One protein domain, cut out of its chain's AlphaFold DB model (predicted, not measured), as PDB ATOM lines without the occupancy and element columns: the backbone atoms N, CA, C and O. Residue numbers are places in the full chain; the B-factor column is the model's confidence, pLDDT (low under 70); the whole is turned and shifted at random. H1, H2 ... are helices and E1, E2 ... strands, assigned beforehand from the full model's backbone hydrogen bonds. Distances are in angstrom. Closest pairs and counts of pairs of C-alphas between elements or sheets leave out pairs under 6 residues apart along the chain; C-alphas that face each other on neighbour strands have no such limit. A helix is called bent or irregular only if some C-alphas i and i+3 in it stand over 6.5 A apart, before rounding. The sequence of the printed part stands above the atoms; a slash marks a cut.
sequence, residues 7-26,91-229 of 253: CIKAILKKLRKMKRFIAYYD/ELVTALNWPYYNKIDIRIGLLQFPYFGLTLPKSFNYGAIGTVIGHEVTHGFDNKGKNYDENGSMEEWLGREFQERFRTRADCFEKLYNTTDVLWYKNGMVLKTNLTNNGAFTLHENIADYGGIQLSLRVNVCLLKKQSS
ATOM      1  N   CYS A   7     -20.824  38.346 -11.640       87.62
ATOM      2  CA  CYS A   7     -20.082  38.981 -10.548       87.62
ATOM      3  C   CYS A   7     -18.583  39.085 -10.877       87.62
ATOM      4  O   CYS A   7     -17.993  40.160 -10.783       87.62
ATOM      5  N   ILE A   8     -17.981  37.996 -11.373       89.56
ATOM      6  CA  ILE A   8     -16.571  37.992 -11.790       89.56
ATOM      7  C   ILE A   8     -16.329  39.012 -12.910       89.56
ATOM      8  O   ILE A   8     -15.358  39.768 -12.854       89.56
ATOM      9  N   LYS A   9     -17.214  39.083 -13.914       92.00
ATOM     10  CA  LYS A   9     -17.110  40.083 -14.990       92.00
ATOM     11  C   LYS A   9     -17.162  41.516 -14.453       92.00
ATOM     12  O   LYS A   9     -16.371  42.336 -14.913       92.00
ATOM     13  N   ALA A  10     -18.037  41.805 -13.491       93.00
ATOM     14  CA  ALA A  10     -18.146  43.128 -12.879       93.00
ATOM     15  C   ALA A  10     -16.871  43.504 -12.103       93.00
ATOM     16  O   ALA A  10     -16.294  44.565 -12.337       93.00
ATOM     17  N   ILE A  11     -16.359  42.600 -11.261       93.88
ATOM     18  CA  ILE A  11     -15.106  42.808 -10.513       93.88
ATOM     19  C   ILE A  11     -13.933  43.056 -11.472       93.88
ATOM     20  O   ILE A  11     -13.162  43.998 -11.296       93.88
ATOM     21  N   LEU A  12     -13.821  42.253 -12.537       95.19
ATOM     22  CA  LEU A  12     -12.789  42.438 -13.559       95.19
ATOM     23  C   LEU A  12     -12.944  43.763 -14.314       95.19
ATOM     24  O   LEU A  12     -11.941  44.359 -14.703       95.19
ATOM     25  N   LYS A  13     -14.177  44.236 -14.530       96.12
ATOM     26  CA  LYS A  13     -14.442  45.545 -15.137       96.12
ATOM     27  C   LYS A  13     -13.913  46.668 -14.242       96.12
ATOM     28  O   LYS A  13     -13.176  47.517 -14.744       96.12
ATOM     29  N   LYS A  14     -14.196  46.619 -12.933       96.50
ATOM     30  CA  LYS A  14     -13.661  47.570 -11.946       96.50
ATOM     31  C   LYS A  14     -12.136  47.574 -11.916       96.50
ATOM     32  O   LYS A  14     -11.538  48.634 -12.074       96.50
ATOM     33  N   LEU A  15     -11.510  46.399 -11.819       95.88
ATOM     34  CA  LEU A  15     -10.046  46.260 -11.832       95.88
ATOM     35  C   LEU A  15      -9.399  46.814 -13.108       95.88
ATOM     36  O   LEU A  15      -8.344  47.439 -13.046       95.88
ATOM     37  N   ARG A  16     -10.005  46.582 -14.279       96.50
ATOM     38  CA  ARG A  16      -9.464  47.070 -15.560       96.50
ATOM     39  C   ARG A  16      -9.561  48.583 -15.705       96.50
ATOM     40  O   ARG A  16      -8.664  49.171 -16.297       96.50
ATOM     41  N   LYS A  17     -10.632  49.189 -15.186       96.12
ATOM     42  CA  LYS A  17     -10.815  50.646 -15.174       96.12
ATOM     43  C   LYS A  17     -10.076  51.348 -14.034       96.12
ATOM     44  O   LYS A  17     -10.022  52.573 -14.041       96.12
ATOM     45  N   MET A  18      -9.517  50.598 -13.082       95.56
ATOM     46  CA  MET A  18      -8.802  51.179 -11.954       95.56
ATOM     47  C   MET A  18      -7.589  51.978 -12.445       95.56
ATOM     48  O   MET A  18      -6.661  51.416 -13.041       95.56
ATOM     49  N   LYS A  19      -7.610  53.287 -12.195       92.75
ATOM     50  CA  LYS A  19      -6.547  54.219 -12.571       92.75
ATOM     51  C   LYS A  19      -5.318  54.000 -11.697       92.75
ATOM     52  O   LYS A  19      -5.434  53.678 -10.516       92.75
ATOM     53  N   ARG A  20      -4.134  54.176 -12.283       90.62
ATOM     54  CA  ARG A  20      -2.847  53.888 -11.638       90.62
ATOM     55  C   ARG A  20      -1.967  55.119 -11.725       90.62
ATOM     56  O   ARG A  20      -1.513  55.466 -12.810       90.62
ATOM     57  N   PHE A  21      -1.751  55.760 -10.591       88.12
ATOM     58  CA  PHE A  21      -0.853  56.896 -10.456       88.12
ATOM     59  C   PHE A  21       0.380  56.370  -9.726       88.12
ATOM     60  O   PHE A  21       0.290  55.980  -8.569       88.12
ATOM     61  N   ILE A  22       1.503  56.229 -10.430       88.50
ATOM     62  CA  ILE A  22       2.734  55.639  -9.885       88.50
ATOM     63  C   ILE A  22       3.838  56.661 -10.057       88.50
ATOM     64  O   ILE A  22       4.149  57.009 -11.195       88.50
ATOM     65  N   ALA A  23       4.390  57.146  -8.944       84.31
ATOM     66  CA  ALA A  23       5.314  58.281  -8.942       84.31
ATOM     67  C   ALA A  23       4.782  59.468  -9.762       84.31
ATOM     68  O   ALA A  23       5.560  60.237 -10.323       84.31
ATOM     69  N   TYR A  24       3.455  59.575  -9.887       74.88
ATOM     70  CA  TYR A  24       2.855  60.594 -10.721       74.88
ATOM     71  C   TYR A  24       3.108  61.934 -10.047       74.88
ATOM     72  O   TYR A  24       2.759  62.142  -8.884       74.88
ATOM     73  N   TYR A  25       3.685  62.845 -10.805       70.00
ATOM     74  CA  TYR A  25       3.807  64.239 -10.445       70.00
ATOM     75  C   TYR A  25       2.981  65.046 -11.436       70.00
ATOM     76  O   TYR A  25       2.863  64.686 -12.607       70.00
ATOM     77  N   ASP A  26       2.379  66.131 -10.960       66.75
ATOM     78  CA  ASP A  26       1.736  67.061 -11.870       66.75
ATOM     79  C   ASP A  26       2.831  67.699 -12.743       66.75
ATOM     80  O   ASP A  26       3.763  68.311 -12.226       66.75
ATOM     81  N   GLU A  91       6.117  63.853  -1.789       61.78
ATOM     82  CA  GLU A  91       7.267  63.372  -1.011       61.78
ATOM     83  C   GLU A  91       6.882  62.394   0.105       61.78
ATOM     84  O   GLU A  91       7.754  61.758   0.695       61.78
ATOM     85  N   LEU A  92       5.585  62.238   0.402       77.00
ATOM     86  CA  LEU A  92       5.163  61.338   1.463       77.00
ATOM     87  C   LEU A  92       5.517  59.889   1.135       77.00
ATOM     88  O   LEU A  92       5.282  59.383   0.035       77.00
ATOM     89  N   VAL A  93       6.016  59.198   2.153       84.06
ATOM     90  CA  VAL A  93       6.252  57.755   2.137       84.06
ATOM     91  C   VAL A  93       4.911  57.050   2.352       84.06
ATOM     92  O   VAL A  93       4.616  56.572   3.443       84.06
ATOM     93  N   THR A  94       4.040  57.075   1.339       88.62
ATOM     94  CA  THR A  94       2.681  56.523   1.445       88.62
ATOM     95  C   THR A  94       2.117  56.031   0.108       88.62
ATOM     96  O   THR A  94       2.629  56.350  -0.971       88.62
ATOM     97  N   ALA A  95       1.047  55.251   0.190       92.06
ATOM     98  CA  ALA A  95       0.212  54.812  -0.916       92.06
ATOM     99  C   ALA A  95      -1.264  54.976  -0.524       92.06
ATOM    100  O   ALA A  95      -1.582  55.055   0.660       92.06
ATOM    101  N   LEU A  96      -2.144  55.151  -1.513       91.19
ATOM    102  CA  LEU A  96      -3.553  55.464  -1.270       91.19
ATOM    103  C   LEU A  96      -4.470  54.824  -2.313       91.19
ATOM    104  O   LEU A  96      -4.209  54.903  -3.520       91.19
ATOM    105  N   ASN A  97      -5.623  54.336  -1.865       93.00
ATOM    106  CA  ASN A  97      -6.774  54.032  -2.701       93.00
ATOM    107  C   ASN A  97      -7.812  55.152  -2.591       93.00
ATOM    108  O   ASN A  97      -8.186  55.584  -1.503       93.00
ATOM    109  N   TRP A  98      -8.326  55.591  -3.736       90.94
ATOM    110  CA  TRP A  98      -9.418  56.548  -3.829       90.94
ATOM    111  C   TRP A  98     -10.640  55.877  -4.466       90.94
ATOM    112  O   TRP A  98     -10.757  55.871  -5.700       90.94
ATOM    113  N   PRO A  99     -11.583  55.342  -3.664       90.25
ATOM    114  CA  PRO A  99     -12.720  54.586  -4.188       90.25
ATOM    115  C   PRO A  99     -13.595  55.400  -5.146       90.25
ATOM    116  O   PRO A  99     -13.977  54.900  -6.202       90.25
ATOM    117  N   TYR A 100     -13.820  56.681  -4.835       87.81
ATOM    118  CA  TYR A 100     -14.625  57.612  -5.638       87.81
ATOM    119  C   TYR A 100     -14.040  57.934  -7.020       87.81
ATOM    120  O   TYR A 100     -14.743  58.473  -7.869       87.81
ATOM    121  N   TYR A 101     -12.755  57.647  -7.238       88.69
ATOM    122  CA  TYR A 101     -12.084  57.810  -8.529       88.69
ATOM    123  C   TYR A 101     -11.672  56.465  -9.139       88.69
ATOM    124  O   TYR A 101     -11.047  56.450 -10.200       88.69
ATOM    125  N   ASN A 102     -11.976  55.350  -8.454       94.06
ATOM    126  CA  ASN A 102     -11.445  54.020  -8.739       94.06
ATOM    127  C   ASN A 102      -9.938  54.091  -9.065       94.06
ATOM    128  O   ASN A 102      -9.507  53.718 -10.155       94.06
ATOM    129  N   LYS A 103      -9.141  54.664  -8.154       91.12
ATOM    130  CA  LYS A 103      -7.725  54.998  -8.387       91.12
ATOM    131  C   LYS A 103      -6.841  54.464  -7.264       91.12
ATOM    132  O   LYS A 103      -7.201  54.611  -6.102       91.12
ATOM    133  N   ILE A 104      -5.666  53.945  -7.616       92.75
ATOM    134  CA  ILE A 104      -4.544  53.769  -6.685       92.75
ATOM    135  C   ILE A 104      -3.450  54.797  -6.980       92.75
ATOM    136  O   ILE A 104      -3.194  55.119  -8.146       92.75
ATOM    137  N   ASP A 105      -2.826  55.310  -5.929       89.62
ATOM    138  CA  ASP A 105      -1.809  56.357  -5.967       89.62
ATOM    139  C   ASP A 105      -0.599  55.928  -5.129       89.62
ATOM    140  O   ASP A 105      -0.664  55.880  -3.902       89.62
ATOM    141  N   ILE A 106       0.488  55.559  -5.804       91.62
ATOM    142  CA  ILE A 106       1.760  55.166  -5.199       91.62
ATOM    143  C   ILE A 106       2.699  56.369  -5.284       91.62
ATOM    144  O   ILE A 106       3.166  56.721  -6.375       91.62
ATOM    145  N   ARG A 107       2.978  57.000  -4.140       87.44
ATOM    146  CA  ARG A 107       3.775  58.232  -4.087       87.44
ATOM    147  C   ARG A 107       5.248  57.963  -4.363       87.44
ATOM    148  O   ARG A 107       5.770  56.897  -4.037       87.44
ATOM    149  N   ILE A 108       5.934  58.954  -4.935       87.38
ATOM    150  CA  ILE A 108       7.364  58.837  -5.246       87.38
ATOM    151  C   ILE A 108       8.199  58.648  -3.974       87.38
ATOM    152  O   ILE A 108       9.124  57.841  -3.984       87.38
ATOM    153  N   GLY A 109       7.805  59.279  -2.859       88.06
ATOM    154  CA  GLY A 109       8.440  59.086  -1.553       88.06
ATOM    155  C   GLY A 109       8.391  57.642  -1.040       88.06
ATOM    156  O   GLY A 109       9.228  57.256  -0.232       88.06
ATOM    157  N   LEU A 110       7.468  56.802  -1.520       91.25
ATOM    158  CA  LEU A 110       7.433  55.383  -1.159       91.25
ATOM    159  C   LEU A 110       8.409  54.531  -1.989       91.25
ATOM    160  O   LEU A 110       8.802  53.450  -1.559       91.25
ATOM    161  N   LEU A 111       8.828  54.984  -3.173       92.62
ATOM    162  CA  LEU A 111       9.647  54.201  -4.108       92.62
ATOM    163  C   LEU A 111      11.147  54.252  -3.777       92.62
ATOM    164  O   LEU A 111      11.989  54.501  -4.638       92.62
ATOM    165  N   GLN A 112      11.473  53.976  -2.521       93.12
ATOM    166  CA  GLN A 112      12.829  53.937  -1.985       93.12
ATOM    167  C   GLN A 112      12.994  52.762  -1.015       93.12
ATOM    168  O   GLN A 112      12.026  52.090  -0.656       93.12
ATOM    169  N   PHE A 113      14.223  52.496  -0.572       93.06
ATOM    170  CA  PHE A 113      14.484  51.474   0.441       93.06
ATOM    171  C   PHE A 113      13.753  51.812   1.762       93.06
ATOM    172  O   PHE A 113      13.755  52.978   2.154       93.06
ATOM    173  N   PRO A 114      13.154  50.835   2.479       92.62
ATOM    174  CA  PRO A 114      13.140  49.390   2.224       92.62
ATOM    175  C   PRO A 114      11.960  48.905   1.367       92.62
ATOM    176  O   PRO A 114      11.735  47.703   1.273       92.62
ATOM    177  N   TYR A 115      11.182  49.792   0.752       93.12
ATOM    178  CA  TYR A 115      10.002  49.398  -0.019       93.12
ATOM    179  C   TYR A 115      10.344  48.981  -1.451       93.12
ATOM    180  O   TYR A 115       9.789  48.008  -1.965       93.12
ATOM    181  N   PHE A 116      11.278  49.685  -2.091       95.19
ATOM    182  CA  PHE A 116      11.666  49.444  -3.475       95.19
ATOM    183  C   PHE A 116      13.142  49.754  -3.735       95.19
ATOM    184  O   PHE A 116      13.712  50.690  -3.182       95.19
ATOM    185  N   GLY A 117      13.754  48.990  -4.639       94.88
ATOM    186  CA  GLY A 117      15.057  49.318  -5.202       94.88
ATOM    187  C   GLY A 117      15.318  48.569  -6.503       94.88
ATOM    188  O   GLY A 117      15.014  47.381  -6.623       94.88
ATOM    189  N   LEU A 118      15.909  49.254  -7.486       92.69
ATOM    190  CA  LEU A 118      16.183  48.688  -8.815       92.69
ATOM    191  C   LEU A 118      17.171  47.512  -8.774       92.69
ATOM    192  O   LEU A 118      17.093  46.609  -9.602       92.69
ATOM    193  N   THR A 119      18.083  47.522  -7.803       92.62
ATOM    194  CA  THR A 119      19.122  46.502  -7.611       92.62
ATOM    195  C   THR A 119      18.717  45.410  -6.619       92.62
ATOM    196  O   THR A 119      19.454  44.440  -6.448       92.62
ATOM    197  N   LEU A 120      17.558  45.540  -5.962       90.00
ATOM    198  CA  LEU A 120      17.097  44.563  -4.978       90.00
ATOM    199  C   LEU A 120      16.585  43.289  -5.668       90.00
ATOM    200  O   LEU A 120      16.018  43.358  -6.766       90.00
ATOM    201  N   PRO A 121      16.721  42.112  -5.027       89.94
ATOM    202  CA  PRO A 121      16.117  40.890  -5.534       89.94
ATOM    203  C   PRO A 121      14.622  41.087  -5.788       89.94
ATOM    204  O   PRO A 121      13.918  41.712  -4.994       89.94
ATOM    205  N   LYS A 122      14.098  40.492  -6.866       88.31
ATOM    206  CA  LYS A 122      12.662  40.574  -7.181       88.31
ATOM    207  C   LYS A 122      11.802  40.137  -5.997       88.31
ATOM    208  O   LYS A 122      10.786  40.765  -5.735       88.31
ATOM    209  N   SER A 123      12.213  39.097  -5.268       88.25
ATOM    210  CA  SER A 123      11.527  38.644  -4.053       88.25
ATOM    211  C   SER A 123      11.354  39.740  -3.014       88.25
ATOM    212  O   SER A 123      10.266  39.858  -2.459       88.25
ATOM    213  N   PHE A 124      12.374  40.572  -2.824       90.69
ATOM    214  CA  PHE A 124      12.319  41.706  -1.919       90.69
ATOM    215  C   PHE A 124      11.329  42.766  -2.418       90.69
ATOM    216  O   PHE A 124      10.410  43.124  -1.693       90.69
ATOM    217  N   ASN A 125      11.429  43.185  -3.686       93.50
ATOM    218  CA  ASN A 125      10.499  44.169  -4.258       93.50
ATOM    219  C   ASN A 125       9.038  43.679  -4.247       93.50
ATOM    220  O   ASN A 125       8.133  44.450  -3.949       93.50
ATOM    221  N   TYR A 126       8.775  42.399  -4.530       92.12
ATOM    222  CA  TYR A 126       7.416  41.861  -4.413       92.12
ATOM    223  C   TYR A 126       6.962  41.825  -2.951       92.12
ATOM    224  O   TYR A 126       5.883  42.325  -2.650       92.12
ATOM    225  N   GLY A 127       7.782  41.306  -2.033       92.56
ATOM    226  CA  GLY A 127       7.434  41.235  -0.611       92.56
ATOM    227  C   GLY A 127       7.189  42.603   0.034       92.56
ATOM    228  O   GLY A 127       6.326  42.711   0.899       92.56
ATOM    229  N   ALA A 128       7.896  43.637  -0.422       95.06
ATOM    230  CA  ALA A 128       7.758  45.004   0.057       95.06
ATOM    231  C   ALA A 128       6.733  45.799  -0.778       95.06
ATOM    232  O   ALA A 128       5.532  45.691  -0.523       95.06
ATOM    233  N   ILE A 129       7.150  46.551  -1.808       95.94
ATOM    234  CA  ILE A 129       6.228  47.383  -2.607       95.94
ATOM    235  C   ILE A 129       5.106  46.580  -3.285       95.94
ATOM    236  O   ILE A 129       4.002  47.091  -3.453       95.94
ATOM    237  N   GLY A 130       5.332  45.312  -3.639       95.62
ATOM    238  CA  GLY A 130       4.279  44.461  -4.199       95.62
ATOM    239  C   GLY A 130       3.144  44.175  -3.208       95.62
ATOM    240  O   GLY A 130       1.986  44.125  -3.622       95.62
ATOM    241  N   THR A 131       3.454  44.045  -1.914       97.38
ATOM    242  CA  THR A 131       2.449  43.927  -0.845       97.38
ATOM    243  C   THR A 131       1.658  45.220  -0.710       97.38
ATOM    244  O   THR A 131       0.434  45.158  -0.686       97.38
ATOM    245  N   VAL A 132       2.328  46.379  -0.727       97.31
ATOM    246  CA  VAL A 132       1.653  47.688  -0.657       97.31
ATOM    247  C   VAL A 132       0.727  47.899  -1.858       97.31
ATOM    248  O   VAL A 132      -0.440  48.227  -1.693       97.31
ATOM    249  N   ILE A 133       1.190  47.617  -3.080       96.62
ATOM    250  CA  ILE A 133       0.339  47.706  -4.277       96.62
ATOM    251  C   ILE A 133      -0.860  46.756  -4.166       96.62
ATOM    252  O   ILE A 133      -1.977  47.120  -4.529       96.62
ATOM    253  N   GLY A 134      -0.646  45.530  -3.683       97.38
ATOM    254  CA  GLY A 134      -1.730  44.581  -3.462       97.38
ATOM    255  C   GLY A 134      -2.732  45.065  -2.408       97.38
ATOM    256  O   GLY A 134      -3.934  44.870  -2.593       97.38
ATOM    257  N   HIS A 135      -2.251  45.708  -1.344       98.38
ATOM    258  CA  HIS A 135      -3.061  46.306  -0.283       98.38
ATOM    259  C   HIS A 135      -3.959  47.410  -0.866       98.38
ATOM    260  O   HIS A 135      -5.184  47.298  -0.801       98.38
ATOM    261  N   GLU A 136      -3.386  48.364  -1.611       97.62
ATOM    262  CA  GLU A 136      -4.162  49.439  -2.251       97.62
ATOM    263  C   GLU A 136      -5.162  48.932  -3.293       97.62
ATOM    264  O   GLU A 136      -6.263  49.463  -3.429       97.62
ATOM    265  N   VAL A 137      -4.823  47.888  -4.052       97.38
ATOM    266  CA  VAL A 137      -5.785  47.262  -4.973       97.38
ATOM    267  C   VAL A 137      -6.933  46.617  -4.193       97.38
ATOM    268  O   VAL A 137      -8.086  46.697  -4.624       97.38
ATOM    269  N   THR A 138      -6.633  45.996  -3.050       97.94
ATOM    270  CA  THR A 138      -7.623  45.318  -2.204       97.94
ATOM    271  C   THR A 138      -8.594  46.305  -1.563       97.94
ATOM    272  O   THR A 138      -9.778  45.979  -1.486       97.94
ATOM    273  N   HIS A 139      -8.172  47.528  -1.232       97.94
ATOM    274  CA  HIS A 139      -9.091  48.586  -0.794       97.94
ATOM    275  C   HIS A 139     -10.223  48.860  -1.784       97.94
ATOM    276  O   HIS A 139     -11.336  49.176  -1.383       97.94
ATOM    277  N   GLY A 140     -10.010  48.637  -3.085       96.06
ATOM    278  CA  GLY A 140     -11.084  48.700  -4.079       96.06
ATOM    279  C   GLY A 140     -12.220  47.690  -3.847       96.06
ATOM    280  O   GLY A 140     -13.271  47.804  -4.475       96.06
ATOM    281  N   PHE A 141     -12.041  46.702  -2.972       95.69
ATOM    282  CA  PHE A 141     -12.958  45.582  -2.748       95.69
ATOM    283  C   PHE A 141     -13.165  45.245  -1.265       95.69
ATOM    284  O   PHE A 141     -13.818  44.243  -0.970       95.69
ATOM    285  N   ASP A 142     -12.633  46.050  -0.343       96.81
ATOM    286  CA  ASP A 142     -12.852  45.880   1.094       96.81
ATOM    287  C   ASP A 142     -14.306  46.217   1.499       96.81
ATOM    288  O   ASP A 142     -15.189  46.430   0.658       96.81
ATOM    289  N   ASN A 143     -14.596  46.258   2.804       95.69
ATOM    290  CA  ASN A 143     -15.950  46.497   3.312       95.69
ATOM    291  C   ASN A 143     -16.517  47.887   2.955       95.69
ATOM    292  O   ASN A 143     -17.740  48.051   2.975       95.69
ATOM    293  N   LYS A 144     -15.666  48.852   2.590       95.12
ATOM    294  CA  LYS A 144     -16.034  50.192   2.114       95.12
ATOM    295  C   LYS A 144     -15.958  50.271   0.585       95.12
ATOM    296  O   LYS A 144     -16.928  50.669  -0.061       95.12
ATOM    297  N   GLY A 145     -14.841  49.860  -0.007       95.38
ATOM    298  CA  GLY A 145     -14.553  49.981  -1.433       95.38
ATOM    299  C   GLY A 145     -15.466  49.156  -2.328       95.38
ATOM    300  O   GLY A 145     -15.773  49.586  -3.443       95.38
ATOM    301  N   LYS A 146     -15.990  48.024  -1.837       94.56
ATOM    302  CA  LYS A 146     -16.981  47.218  -2.570       94.56
ATOM    303  C   LYS A 146     -18.263  47.986  -2.910       94.56
ATOM    304  O   LYS A 146     -18.977  47.566  -3.810       94.56
ATOM    305  N   ASN A 147     -18.559  49.087  -2.217       95.25
ATOM    306  CA  ASN A 147     -19.764  49.886  -2.448       95.25
ATOM    307  C   ASN A 147     -19.598  50.897  -3.598       95.25
ATOM    308  O   ASN A 147     -20.541  51.615  -3.901       95.25
ATOM    309  N   TYR A 148     -18.422  50.958  -4.236       95.94
ATOM    310  CA  TYR A 148     -18.151  51.823  -5.389       95.94
ATOM    311  C   TYR A 148     -17.985  50.995  -6.658       95.94
ATOM    312  O   TYR A 148     -17.252  50.006  -6.637       95.94
ATOM    313  N   ASP A 149     -18.637  51.381  -7.747       95.31
ATOM    314  CA  ASP A 149     -18.563  50.676  -9.030       95.31
ATOM    315  C   ASP A 149     -17.238  50.948  -9.778       95.31
ATOM    316  O   ASP A 149     -16.275  51.508  -9.240       95.31
ATOM    317  N   GLU A 150     -17.148  50.536 -11.045       95.50
ATOM    318  CA  GLU A 150     -15.963  50.784 -11.869       95.50
ATOM    319  C   GLU A 150     -15.701  52.258 -12.227       95.50
ATOM    320  O   GLU A 150     -14.614  52.562 -12.728       95.50
ATOM    321  N   ASN A 151     -16.679  53.141 -12.014       93.25
ATOM    322  CA  ASN A 151     -16.610  54.577 -12.287       93.25
ATOM    323  C   ASN A 151     -16.453  55.401 -10.994       93.25
ATOM    324  O   ASN A 151     -16.310  56.618 -11.071       93.25
ATOM    325  N   GLY A 152     -16.450  54.749  -9.825       92.38
ATOM    326  CA  GLY A 152     -16.371  55.408  -8.521       92.38
ATOM    327  C   GLY A 152     -17.720  55.900  -7.987       92.38
ATOM    328  O   GLY A 152     -17.750  56.670  -7.026       92.38
ATOM    329  N   SER A 153     -18.831  55.458  -8.580       93.38
ATOM    330  CA  SER A 153     -20.185  55.755  -8.108       93.38
ATOM    331  C   SER A 153     -20.564  54.824  -6.961       93.38
ATOM    332  O   SER A 153     -20.332  53.618  -7.043       93.38
ATOM    333  N   MET A 154     -21.141  55.376  -5.890       93.69
ATOM    334  CA  MET A 154     -21.622  54.580  -4.759       93.69
ATOM    335  C   MET A 154     -22.953  53.913  -5.127       93.69
ATOM    336  O   MET A 154     -23.982  54.575  -5.157       93.69
ATOM    337  N   GLU A 155     -22.922  52.614  -5.411       89.62
ATOM    338  CA  GLU A 155     -24.043  51.841  -5.962       89.62
ATOM    339  C   GLU A 155     -23.980  50.391  -5.441       89.62
ATOM    340  O   GLU A 155     -22.904  49.872  -5.135       89.62
ATOM    341  N   GLU A 156     -25.107  49.673  -5.385       86.62
ATOM    342  CA  GLU A 156     -25.102  48.223  -5.123       86.62
ATOM    343  C   GLU A 156     -24.922  47.440  -6.438       86.62
ATOM    344  O   GLU A 156     -25.858  46.895  -7.016       86.62
ATOM    345  N   TRP A 157     -23.685  47.386  -6.938       92.50
ATOM    346  CA  TRP A 157     -23.340  46.760  -8.228       92.50
ATOM    347  C   TRP A 157     -22.928  45.277  -8.117       92.50
ATOM    348  O   TRP A 157     -22.702  44.601  -9.125       92.50
ATOM    349  N   LEU A 158     -22.835  44.749  -6.891       90.56
ATOM    350  CA  LEU A 158     -22.507  43.353  -6.589       90.56
ATOM    351  C   LEU A 158     -23.725  42.664  -5.972       90.56
ATOM    352  O   LEU A 158     -24.210  43.082  -4.926       90.56
ATOM    353  N   GLY A 159     -24.200  41.592  -6.610       89.94
ATOM    354  CA  GLY A 159     -25.440  40.917  -6.214       89.94
ATOM    355  C   GLY A 159     -25.408  40.280  -4.817       89.94
ATOM    356  O   GLY A 159     -24.347  39.961  -4.282       89.94
ATOM    357  N   ARG A 160     -26.598  40.013  -4.261       91.00
ATOM    358  CA  ARG A 160     -26.814  39.517  -2.885       91.00
ATOM    359  C   ARG A 160     -25.923  38.345  -2.457       91.00
ATOM    360  O   ARG A 160     -25.346  38.387  -1.378       91.00
ATOM    361  N   GLU A 161     -25.743  37.340  -3.315       90.25
ATOM    362  CA  GLU A 161     -24.892  36.181  -3.001       90.25
ATOM    363  C   GLU A 161     -23.432  36.587  -2.715       90.25
ATOM    364  O   GLU A 161     -22.783  36.019  -1.836       90.25
ATOM    365  N   PHE A 162     -22.902  37.586  -3.435       91.81
ATOM    366  CA  PHE A 162     -21.572  38.122  -3.151       91.81
ATOM    367  C   PHE A 162     -21.549  38.805  -1.784       91.81
ATOM    368  O   PHE A 162     -20.635  38.546  -1.008       91.81
ATOM    369  N   GLN A 163     -22.549  39.637  -1.478       91.88
ATOM    370  CA  GLN A 163     -22.622  40.369  -0.210       91.88
ATOM    371  C   GLN A 163     -22.656  39.414   0.990       91.88
ATOM    372  O   GLN A 163     -21.920  39.611   1.955       91.88
ATOM    373  N   GLU A 164     -23.437  38.336   0.908       94.06
ATOM    374  CA  GLU A 164     -23.498  37.305   1.951       94.06
ATOM    375  C   GLU A 164     -22.148  36.607   2.135       94.06
ATOM    376  O   GLU A 164     -21.613  36.554   3.244       94.06
ATOM    377  N   ARG A 165     -21.548  36.136   1.035       94.00
ATOM    378  CA  ARG A 165     -20.234  35.473   1.042       94.00
ATOM    379  C   ARG A 165     -19.106  36.394   1.507       94.00
ATOM    380  O   ARG A 165     -18.128  35.902   2.076       94.00
ATOM    381  N   PHE A 166     -19.195  37.686   1.204       95.19
ATOM    382  CA  PHE A 166     -18.257  38.704   1.658       95.19
ATOM    383  C   PHE A 166     -18.396  38.893   3.165       95.19
ATOM    384  O   PHE A 166     -17.405  38.746   3.874       95.19
ATOM    385  N   ARG A 167     -19.623  39.118   3.657       96.44
ATOM    386  CA  ARG A 167     -19.913  39.313   5.081       96.44
ATOM    387  C   ARG A 167     -19.383  38.160   5.927       96.44
ATOM    388  O   ARG A 167     -18.597  38.399   6.826       96.44
ATOM    389  N   THR A 168     -19.671  36.910   5.555       97.00
ATOM    390  CA  THR A 168     -19.163  35.740   6.294       97.00
ATOM    391  C   THR A 168     -17.635  35.717   6.420       97.00
ATOM    392  O   THR A 168     -17.109  35.282   7.440       97.00
ATOM    393  N   ARG A 169     -16.900  36.169   5.393       96.31
ATOM    394  CA  ARG A 169     -15.430  36.243   5.446       96.31
ATOM    395  C   ARG A 169     -14.950  37.451   6.243       96.31
ATOM    396  O   ARG A 169     -14.012  37.309   7.014       96.31
ATOM    397  N   ALA A 170     -15.588  38.603   6.069       97.56
ATOM    398  CA  ALA A 170     -15.280  39.821   6.809       97.56
ATOM    399  C   ALA A 170     -15.475  39.620   8.324       97.56
ATOM    400  O   ALA A 170     -14.595  39.983   9.100       97.56
ATOM    401  N   ASP A 171     -16.535  38.914   8.730       98.00
ATOM    402  CA  ASP A 171     -16.805  38.559  10.129       98.00
ATOM    403  C   ASP A 171     -15.656  37.744  10.757       98.00
ATOM    404  O   ASP A 171     -15.421  37.814  11.962       98.00
ATOM    405  N   CYS A 172     -14.922  36.959   9.959       97.44
ATOM    406  CA  CYS A 172     -13.751  36.220  10.436       97.44
ATOM    407  C   CYS A 172     -12.600  37.163  10.810       97.44
ATOM    408  O   CYS A 172     -11.960  36.960  11.840       97.44
ATOM    409  N   PHE A 173     -12.347  38.191   9.994       97.44
ATOM    410  CA  PHE A 173     -11.343  39.209  10.299       97.44
ATOM    411  C   PHE A 173     -11.757  40.011  11.529       97.44
ATOM    412  O   PHE A 173     -10.977  40.136  12.465       97.44
ATOM    413  N   GLU A 174     -12.998  40.483  11.581       98.06
ATOM    414  CA  GLU A 174     -13.485  41.232  12.739       98.06
ATOM    415  C   GLU A 174     -13.309  40.442  14.046       98.06
ATOM    416  O   GLU A 174     -12.753  40.964  15.012       98.06
ATOM    417  N   LYS A 175     -13.693  39.159  14.062       97.88
ATOM    418  CA  LYS A 175     -13.515  38.287  15.234       97.88
ATOM    419  C   LYS A 175     -12.050  38.096  15.610       97.88
ATOM    420  O   LYS A 175     -11.724  38.228  16.784       97.88
ATOM    421  N   LEU A 176     -11.183  37.813  14.633       96.69
ATOM    422  CA  LEU A 176      -9.750  37.623  14.865       96.69
ATOM    423  C   LEU A 176      -9.128  38.851  15.542       96.69
ATOM    424  O   LEU A 176      -8.421  38.729  16.545       96.69
ATOM    425  N   TYR A 177      -9.414  40.037  15.010       96.62
ATOM    426  CA  TYR A 177      -8.823  41.270  15.515       96.62
ATOM    427  C   TYR A 177      -9.475  41.736  16.824       96.62
ATOM    428  O   TYR A 177      -8.764  42.254  17.677       96.62
ATOM    429  N   ASN A 178     -10.757  41.447  17.073       97.44
ATOM    430  CA  ASN A 178     -11.390  41.696  18.378       97.44
ATOM    431  C   ASN A 178     -10.742  40.910  19.531       97.44
ATOM    432  O   ASN A 178     -10.791  41.349  20.679       97.44
ATOM    433  N   THR A 179     -10.141  39.755  19.237       95.62
ATOM    434  CA  THR A 179      -9.410  38.935  20.216       95.62
ATOM    435  C   THR A 179      -7.897  39.152  20.178       95.62
ATOM    436  O   THR A 179      -7.160  38.410  20.821       95.62
ATOM    437  N   THR A 180      -7.412  40.123  19.399       94.62
ATOM    438  CA  THR A 180      -5.981  40.431  19.308       94.62
ATOM    439  C   THR A 180      -5.619  41.491  20.344       94.62
ATOM    440  O   THR A 180      -6.140  42.606  20.301       94.62
ATOM    441  N   ASP A 181      -4.715  41.142  21.259       94.00
ATOM    442  CA  ASP A 181      -4.220  42.051  22.294       94.00
ATOM    443  C   ASP A 181      -3.428  43.215  21.679       94.00
ATOM    444  O   ASP A 181      -2.596  43.032  20.785       94.00
ATOM    445  N   VAL A 182      -3.642  44.423  22.198       92.31
ATOM    446  CA  VAL A 182      -2.808  45.579  21.873       92.31
ATOM    447  C   VAL A 182      -1.495  45.451  22.639       92.31
ATOM    448  O   VAL A 182      -1.474  45.313  23.866       92.31
ATOM    449  N   LEU A 183      -0.385  45.511  21.909       91.62
ATOM    450  CA  LEU A 183       0.962  45.477  22.467       91.62
ATOM    451  C   LEU A 183       1.532  46.893  22.523       91.62
ATOM    452  O   LEU A 183       1.388  47.667  21.579       91.62
ATOM    453  N   TRP A 184       2.208  47.222  23.619       90.44
ATOM    454  CA  TRP A 184       2.904  48.492  23.779       90.44
ATOM    455  C   TRP A 184       4.414  48.279  23.740       90.44
ATOM    456  O   TRP A 184       4.937  47.399  24.416       90.44
ATOM    457  N   TYR A 185       5.130  49.116  22.998       91.19
ATOM    458  CA  TYR A 185       6.585  49.047  22.904       91.19
ATOM    459  C   TYR A 185       7.206  50.223  23.657       91.19
ATOM    460  O   TYR A 185       6.943  51.384  23.345       91.19
ATOM    461  N   LYS A 186       8.041  49.937  24.662       90.38
ATOM    462  CA  LYS A 186       8.778  50.961  25.417       90.38
ATOM    463  C   LYS A 186      10.181  50.469  25.733       90.38
ATOM    464  O   LYS A 186      10.336  49.392  26.298       90.38
ATOM    465  N   ASN A 187      11.195  51.263  25.389       90.06
ATOM    466  CA  ASN A 187      12.607  50.971  25.670       90.06
ATOM    467  C   ASN A 187      13.049  49.560  25.225       90.06
ATOM    468  O   ASN A 187      13.765  48.876  25.947       90.06
ATOM    469  N   GLY A 188      12.586  49.098  24.057       89.00
ATOM    470  CA  GLY A 188      12.917  47.766  23.528       89.00
ATOM    471  C   GLY A 188      12.161  46.599  24.172       89.00
ATOM    472  O   GLY A 188      12.391  45.456  23.792       89.00
ATOM    473  N   MET A 189      11.246  46.863  25.106       87.88
ATOM    474  CA  MET A 189      10.395  45.849  25.728       87.88
ATOM    475  C   MET A 189       8.985  45.879  25.142       87.88
ATOM    476  O   MET A 189       8.425  46.955  24.907       87.88
ATOM    477  N   VAL A 190       8.409  44.690  24.957       89.69
ATOM    478  CA  VAL A 190       6.997  44.504  24.606       89.69
ATOM    479  C   VAL A 190       6.205  44.345  25.895       89.69
ATOM    480  O   VAL A 190       6.422  43.407  26.657       89.69
ATOM    481  N   LEU A 191       5.301  45.279  26.151       89.75
ATOM    482  CA  LEU A 191       4.401  45.268  27.291       89.75
ATOM    483  C   LEU A 191       3.021  44.837  26.808       89.75
ATOM    484  O   LEU A 191       2.444  45.443  25.899       89.75
ATOM    485  N   LYS A 192       2.483  43.794  27.436       87.19
ATOM    486  CA  LYS A 192       1.092  43.404  27.236       87.19
ATOM    487  C   LYS A 192       0.186  44.465  27.859       87.19
ATOM    488  O   LYS A 192       0.414  44.879  28.996       87.19
ATOM    489  N   THR A 193      -0.825  44.905  27.121       89.69
ATOM    490  CA  THR A 193      -1.878  45.774  27.659       89.69
ATOM    491  C   THR A 193      -3.123  44.949  27.994       89.69
ATOM    492  O   THR A 193      -3.244  43.803  27.567       89.69
ATOM    493  N   ASN A 194      -4.065  45.534  28.738       91.38
ATOM    494  CA  ASN A 194      -5.397  44.954  28.958       91.38
ATOM    495  C   ASN A 194      -6.412  45.417  27.893       91.38
ATOM    496  O   ASN A 194      -7.614  45.417  28.144       91.38
ATOM    497  N   LEU A 195      -5.930  45.886  26.740       94.00
ATOM    498  CA  LEU A 195      -6.755  46.349  25.630       94.00
ATOM    499  C   LEU A 195      -6.686  45.335  24.494       94.00
ATOM    500  O   LEU A 195      -5.616  44.810  24.189       94.00
ATOM    501  N   THR A 196      -7.812  45.119  23.823       94.44
ATOM    502  CA  THR A 196      -7.863  44.413  22.543       94.44
ATOM    503  C   THR A 196      -8.130  45.397  21.412       94.44
ATOM    504  O   THR A 196      -8.591  46.523  21.629       94.44
ATOM    505  N   ASN A 197      -7.795  44.998  20.188       94.69
ATOM    506  CA  ASN A 197      -8.080  45.806  19.015       94.69
ATOM    507  C   ASN A 197      -9.598  45.858  18.739       94.69
ATOM    508  O   ASN A 197     -10.351  44.950  19.089       94.69
ATOM    509  N   ASN A 198     -10.052  46.922  18.078       96.88
ATOM    510  CA  ASN A 198     -11.407  47.017  17.551       96.88
ATOM    511  C   ASN A 198     -11.409  46.481  16.112       96.88
ATOM    512  O   ASN A 198     -11.064  47.186  15.156       96.88
ATOM    513  N   GLY A 199     -11.778  45.211  15.963       97.12
ATOM    514  CA  GLY A 199     -11.798  44.498  14.690       97.12
ATOM    515  C   GLY A 199     -12.778  45.088  13.678       97.12
ATOM    516  O   GLY A 199     -12.484  45.078  12.487       97.12
ATOM    517  N   ALA A 200     -13.895  45.662  14.136       97.38
ATOM    518  CA  ALA A 200     -14.865  46.325  13.263       97.38
ATOM    519  C   ALA A 200     -14.297  47.638  12.700       97.38
ATOM    520  O   ALA A 200     -14.422  47.928  11.509       97.38
ATOM    521  N   PHE A 201     -13.620  48.418  13.550       97.25
ATOM    522  CA  PHE A 201     -12.979  49.675  13.161       97.25
ATOM    523  C   PHE A 201     -11.825  49.449  12.171       97.25
ATOM    524  O   PHE A 201     -11.720  50.143  11.157       97.25
ATOM    525  N   THR A 202     -10.998  48.433  12.422       97.50
ATOM    526  CA  THR A 202      -9.813  48.105  11.608       97.50
ATOM    527  C   THR A 202     -10.109  47.204  10.405       97.50
ATOM    528  O   THR A 202      -9.219  46.936   9.607       97.50
ATOM    529  N   LEU A 203     -11.363  46.776  10.214       98.19
ATOM    530  CA  LEU A 203     -11.741  45.741   9.245       98.19
ATOM    531  C   LEU A 203     -11.255  45.997   7.810       98.19
ATOM    532  O   LEU A 203     -10.803  45.068   7.145       98.19
ATOM    533  N   HIS A 204     -11.350  47.240   7.340       97.31
ATOM    534  CA  HIS A 204     -10.918  47.629   5.995       97.31
ATOM    535  C   HIS A 204      -9.422  47.379   5.770       97.31
ATOM    536  O   HIS A 204      -9.062  46.675   4.829       97.31
ATOM    537  N   GLU A 205      -8.583  47.856   6.689       98.06
ATOM    538  CA  GLU A 205      -7.131  47.648   6.678       98.06
ATOM    539  C   GLU A 205      -6.772  46.170   6.835       98.06
ATOM    540  O   GLU A 205      -5.981  45.633   6.068       98.06
ATOM    541  N   ASN A 206      -7.438  45.456   7.748       98.06
ATOM    542  CA  ASN A 206      -7.186  44.029   7.977       98.06
ATOM    543  C   ASN A 206      -7.441  43.184   6.712       98.06
ATOM    544  O   ASN A 206      -6.696  42.248   6.405       98.06
ATOM    545  N   ILE A 207      -8.508  43.505   5.966       98.44
ATOM    546  CA  ILE A 207      -8.813  42.864   4.681       98.44
ATOM    547  C   ILE A 207      -7.754  43.242   3.638       98.44
ATOM    548  O   ILE A 207      -7.298  42.363   2.897       98.44
ATOM    549  N   ALA A 208      -7.366  44.519   3.575       98.31
ATOM    550  CA  ALA A 208      -6.376  45.027   2.632       98.31
ATOM    551  C   ALA A 208      -4.983  44.418   2.854       98.31
ATOM    552  O   ALA A 208      -4.386  43.928   1.895       98.31
ATOM    553  N   ASP A 209      -4.520  44.316   4.099       98.25
ATOM    554  CA  ASP A 209      -3.255  43.683   4.481       98.25
ATOM    555  C   ASP A 209      -3.198  42.222   4.052       98.25
ATOM    556  O   ASP A 209      -2.270  41.787   3.356       98.25
ATOM    557  N   TYR A 210      -4.229  41.453   4.411       97.50
ATOM    558  CA  TYR A 210      -4.304  40.052   4.024       97.50
ATOM    559  C   TYR A 210      -4.335  39.898   2.500       97.50
ATOM    560  O   TYR A 210      -3.605  39.077   1.937       97.50
ATOM    561  N   GLY A 211      -5.154  40.700   1.813       97.12
ATOM    562  CA  GLY A 211      -5.239  40.699   0.356       97.12
ATOM    563  C   GLY A 211      -3.909  41.053  -0.305       97.12
ATOM    564  O   GLY A 211      -3.474  40.347  -1.220       97.12
ATOM    565  N   GLY A 212      -3.220  42.077   0.196       97.31
ATOM    566  CA  GLY A 212      -1.941  42.546  -0.321       97.31
ATOM    567  C   GLY A 212      -0.845  41.493  -0.237       97.31
ATOM    568  O   GLY A 212      -0.204  41.186  -1.248       97.31
ATOM    569  N   ILE A 213      -0.702  40.854   0.926       96.56
ATOM    570  CA  ILE A 213       0.268  39.771   1.135       96.56
ATOM    571  C   ILE A 213      -0.047  38.583   0.219       96.56
ATOM    572  O   ILE A 213       0.843  38.049  -0.448       96.56
ATOM    573  N   GLN A 214      -1.319  38.177   0.133       96.38
ATOM    574  CA  GLN A 214      -1.737  37.057  -0.715       96.38
ATOM    575  C   GLN A 214      -1.474  37.323  -2.201       96.38
ATOM    576  O   GLN A 214      -0.982  36.440  -2.911       96.38
ATOM    577  N   LEU A 215      -1.796  38.524  -2.686       94.25
ATOM    578  CA  LEU A 215      -1.557  38.918  -4.074       94.25
ATOM    579  C   LEU A 215      -0.061  38.947  -4.385       94.25
ATOM    580  O   LEU A 215       0.367  38.339  -5.371       94.25
ATOM    581  N   SER A 216       0.731  39.579  -3.520       94.44
ATOM    582  CA  SER A 216       2.183  39.658  -3.666       94.44
ATOM    583  C   SER A 216       2.829  38.272  -3.728       94.44
ATOM    584  O   SER A 216       3.551  37.955  -4.682       94.44
ATOM    585  N   LEU A 217       2.496  37.395  -2.775       91.94
ATOM    586  CA  LEU A 217       3.032  36.038  -2.715       91.94
ATOM    587  C   LEU A 217       2.674  35.228  -3.969       91.94
ATOM    588  O   LEU A 217       3.533  34.562  -4.551       91.94
ATOM    589  N   ARG A 218       1.420  35.307  -4.436       90.62
ATOM    590  CA  ARG A 218       0.978  34.611  -5.657       90.62
ATOM    591  C   ARG A 218       1.744  35.072  -6.892       90.62
ATOM    592  O   ARG A 218       2.138  34.238  -7.711       90.62
ATOM    593  N   VAL A 219       1.967  36.380  -7.031       89.06
ATOM    594  CA  VAL A 219       2.758  36.937  -8.136       89.06
ATOM    595  C   VAL A 219       4.199  36.447  -8.051       89.06
ATOM    596  O   VAL A 219       4.739  35.978  -9.056       89.06
ATOM    597  N   ASN A 220       4.798  36.472  -6.860       85.12
ATOM    598  CA  ASN A 220       6.160  36.002  -6.651       85.12
ATOM    599  C   ASN A 220       6.338  34.534  -7.071       85.12
ATOM    600  O   ASN A 220       7.192  34.225  -7.902       85.12
ATOM    601  N   VAL A 221       5.460  33.645  -6.596       86.75
ATOM    602  CA  VAL A 221       5.474  32.217  -6.953       86.75
ATOM    603  C   VAL A 221       5.284  32.013  -8.458       86.75
ATOM    604  O   VAL A 221       5.969  31.189  -9.065       86.75
ATOM    605  N   CYS A 222       4.382  32.768  -9.094       83.88
ATOM    606  CA  CYS A 222       4.174  32.706 -10.543       83.88
ATOM    607  C   CYS A 222       5.448  33.083 -11.316       83.88
ATOM    608  O   CYS A 222       5.806  32.430 -12.299       83.88
ATOM    609  N   LEU A 223       6.167  34.105 -10.856       81.56
ATOM    610  CA  LEU A 223       7.411  34.547 -11.479       81.56
ATOM    611  C   LEU A 223       8.549  33.554 -11.279       81.56
ATOM    612  O   LEU A 223       9.292  33.325 -12.229       81.56
ATOM    613  N   LEU A 224       8.654  32.934 -10.104       82.06
ATOM    614  CA  LEU A 224       9.627  31.870  -9.851       82.06
ATOM    615  C   LEU A 224       9.376  30.658 -10.755       82.06
ATOM    616  O   LEU A 224      10.316  30.149 -11.356       82.06
ATOM    617  N   LYS A 225       8.112  30.256 -10.952       81.62
ATOM    618  CA  LYS A 225       7.752  29.178 -11.894       81.62
ATOM    619  C   LYS A 225       8.092  29.512 -13.348       81.62
ATOM    620  O   LYS A 225       8.455  28.626 -14.108       81.62
ATOM    621  N   LYS A 226       7.983  30.782 -13.754       76.50
ATOM    622  CA  LYS A 226       8.433  31.226 -15.087       76.50
ATOM    623  C   LYS A 226       9.960  31.278 -15.192       76.50
ATOM    624  O   LYS A 226      10.508  31.012 -16.258       76.50
ATOM    625  N   GLN A 227      10.635  31.633 -14.099       67.38
ATOM    626  CA  GLN A 227      12.088  31.780 -14.036       67.38
ATOM    627  C   GLN A 227      12.835  30.476 -13.789       67.38
ATOM    628  O   GLN A 227      14.013  30.458 -14.092       67.38
ATOM    629  N   SER A 228      12.203  29.386 -13.341       55.34
ATOM    630  CA  SER A 228      12.850  28.078 -13.118       55.34
ATOM    631  C   SER A 228      13.441  27.421 -14.382       55.34
ATOM    632  O   SER A 228      13.903  26.289 -14.331       55.34
ATOM    633  N   SER A 229      13.448  28.132 -15.512       51.31
ATOM    634  CA  SER A 229      14.264  27.869 -16.700       51.31
ATOM    635  C   SER A 229      15.655  28.546 -16.656       51.31
ATOM    636  O   SER A 229      16.443  28.376 -17.583       51.31
TER     637      SER A 229
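This is residues 7 to 26 and 91 to 229 of the 253 residues of the protein "Peptidase_M13 domain-containing protein" of Ancylostoma ceylanicum (UniProt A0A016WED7). A small three-stranded sheet has one helix, H2, over one of its faces, and the long helix H4 packs on H2 on the side away from the sheet. H3 crosses near the first residues of H4, and beyond it the two-stranded hairpin E4 and E5 reaches out as an arm whose residues 185 to 190 stand free, while H1 leads into the sheet's edge strand E1. The printed part has 159 residues, with four named helices and five named strands in the order H1 E1 E2 E3 H2 H3 E4 E5 H4; the sheet, E1 E3 E2, is mixed. The class is mixed, helices and strands; the whole is only just compact, close to loose, with a radius of gyration of the C-alphas of 17.7 A and spans of 50 by 43 by 40 A.

Begin with the sheet: E1 is residues 19 to 22, E3 residues 103 to 106 and E2 residues 95 to 98. H2, residues 122 to 139, runs 24.0 A and has a kink of 35 degrees near residue 129. Find C-alpha 199 at (-11.798, 44.498, 14.690); from there H4 runs 39.5 A to C-alpha 227 at (12.088, 31.780, -14.036). H4 is irregular, with C-alphas 201 and 204 7.7 A apart, and has a kink of 33 degrees near residue 206. H3, residues 160 to 178, runs 26.4 A. E4 is residues 181 to 186, and E5, residues 189 to 196, bends by 60 degrees at residue 193. H1, residues 7 to 17, begins at C-alpha 7, (-20.082, 38.981, -10.548).

In the sheet, look first at E3 and E1, which are parallel, with N 106 and O 21 2.8 A apart. E3 and E2 form an antiparallel hairpin, with N 98 and O 103 2.8 A apart. H2 is on the sheet at a height of 10.2 A, over E3 and E2; its closest C-alphas to E2 are Glu 136 and Asn 97, 5.3 A. H2 and H4 touch at Gly 134 and Gly 212, their closest C-alphas, 3.7 A apart, at a steep tilt of 41 degrees, opposite ways. H3, with residues 170 to 178 alone, touches H4, about perpendicular at 77 degrees; the C-alphas of Glu 174 and Gly 199 come closest, 4.2 A. E4 and E5 are an antiparallel hairpin, with N 184 and O 191 2.9 A apart. H1 is not on the sheet; it is close to H3 but not clearly touching, its closest C-alphas being those of Cys 7 and Phe 162, 7.6 A. Every O i to N i+4 pair is within hydrogen-bond range in H1, against 13 of 14 in H2, 12 of 15 in H3 and 23 of 25 in H4.

The C-alphas farthest apart are those of Asn 194 and Ser 229, 52.6 A. Residues 27 to 90 are not printed, and C-alphas 26 and 91 are 12.7 A apart across that cut. The links E3 to H2 and H2 to H3 are long. Confidence is under 70 at residues 26, 91 and 227 to 229.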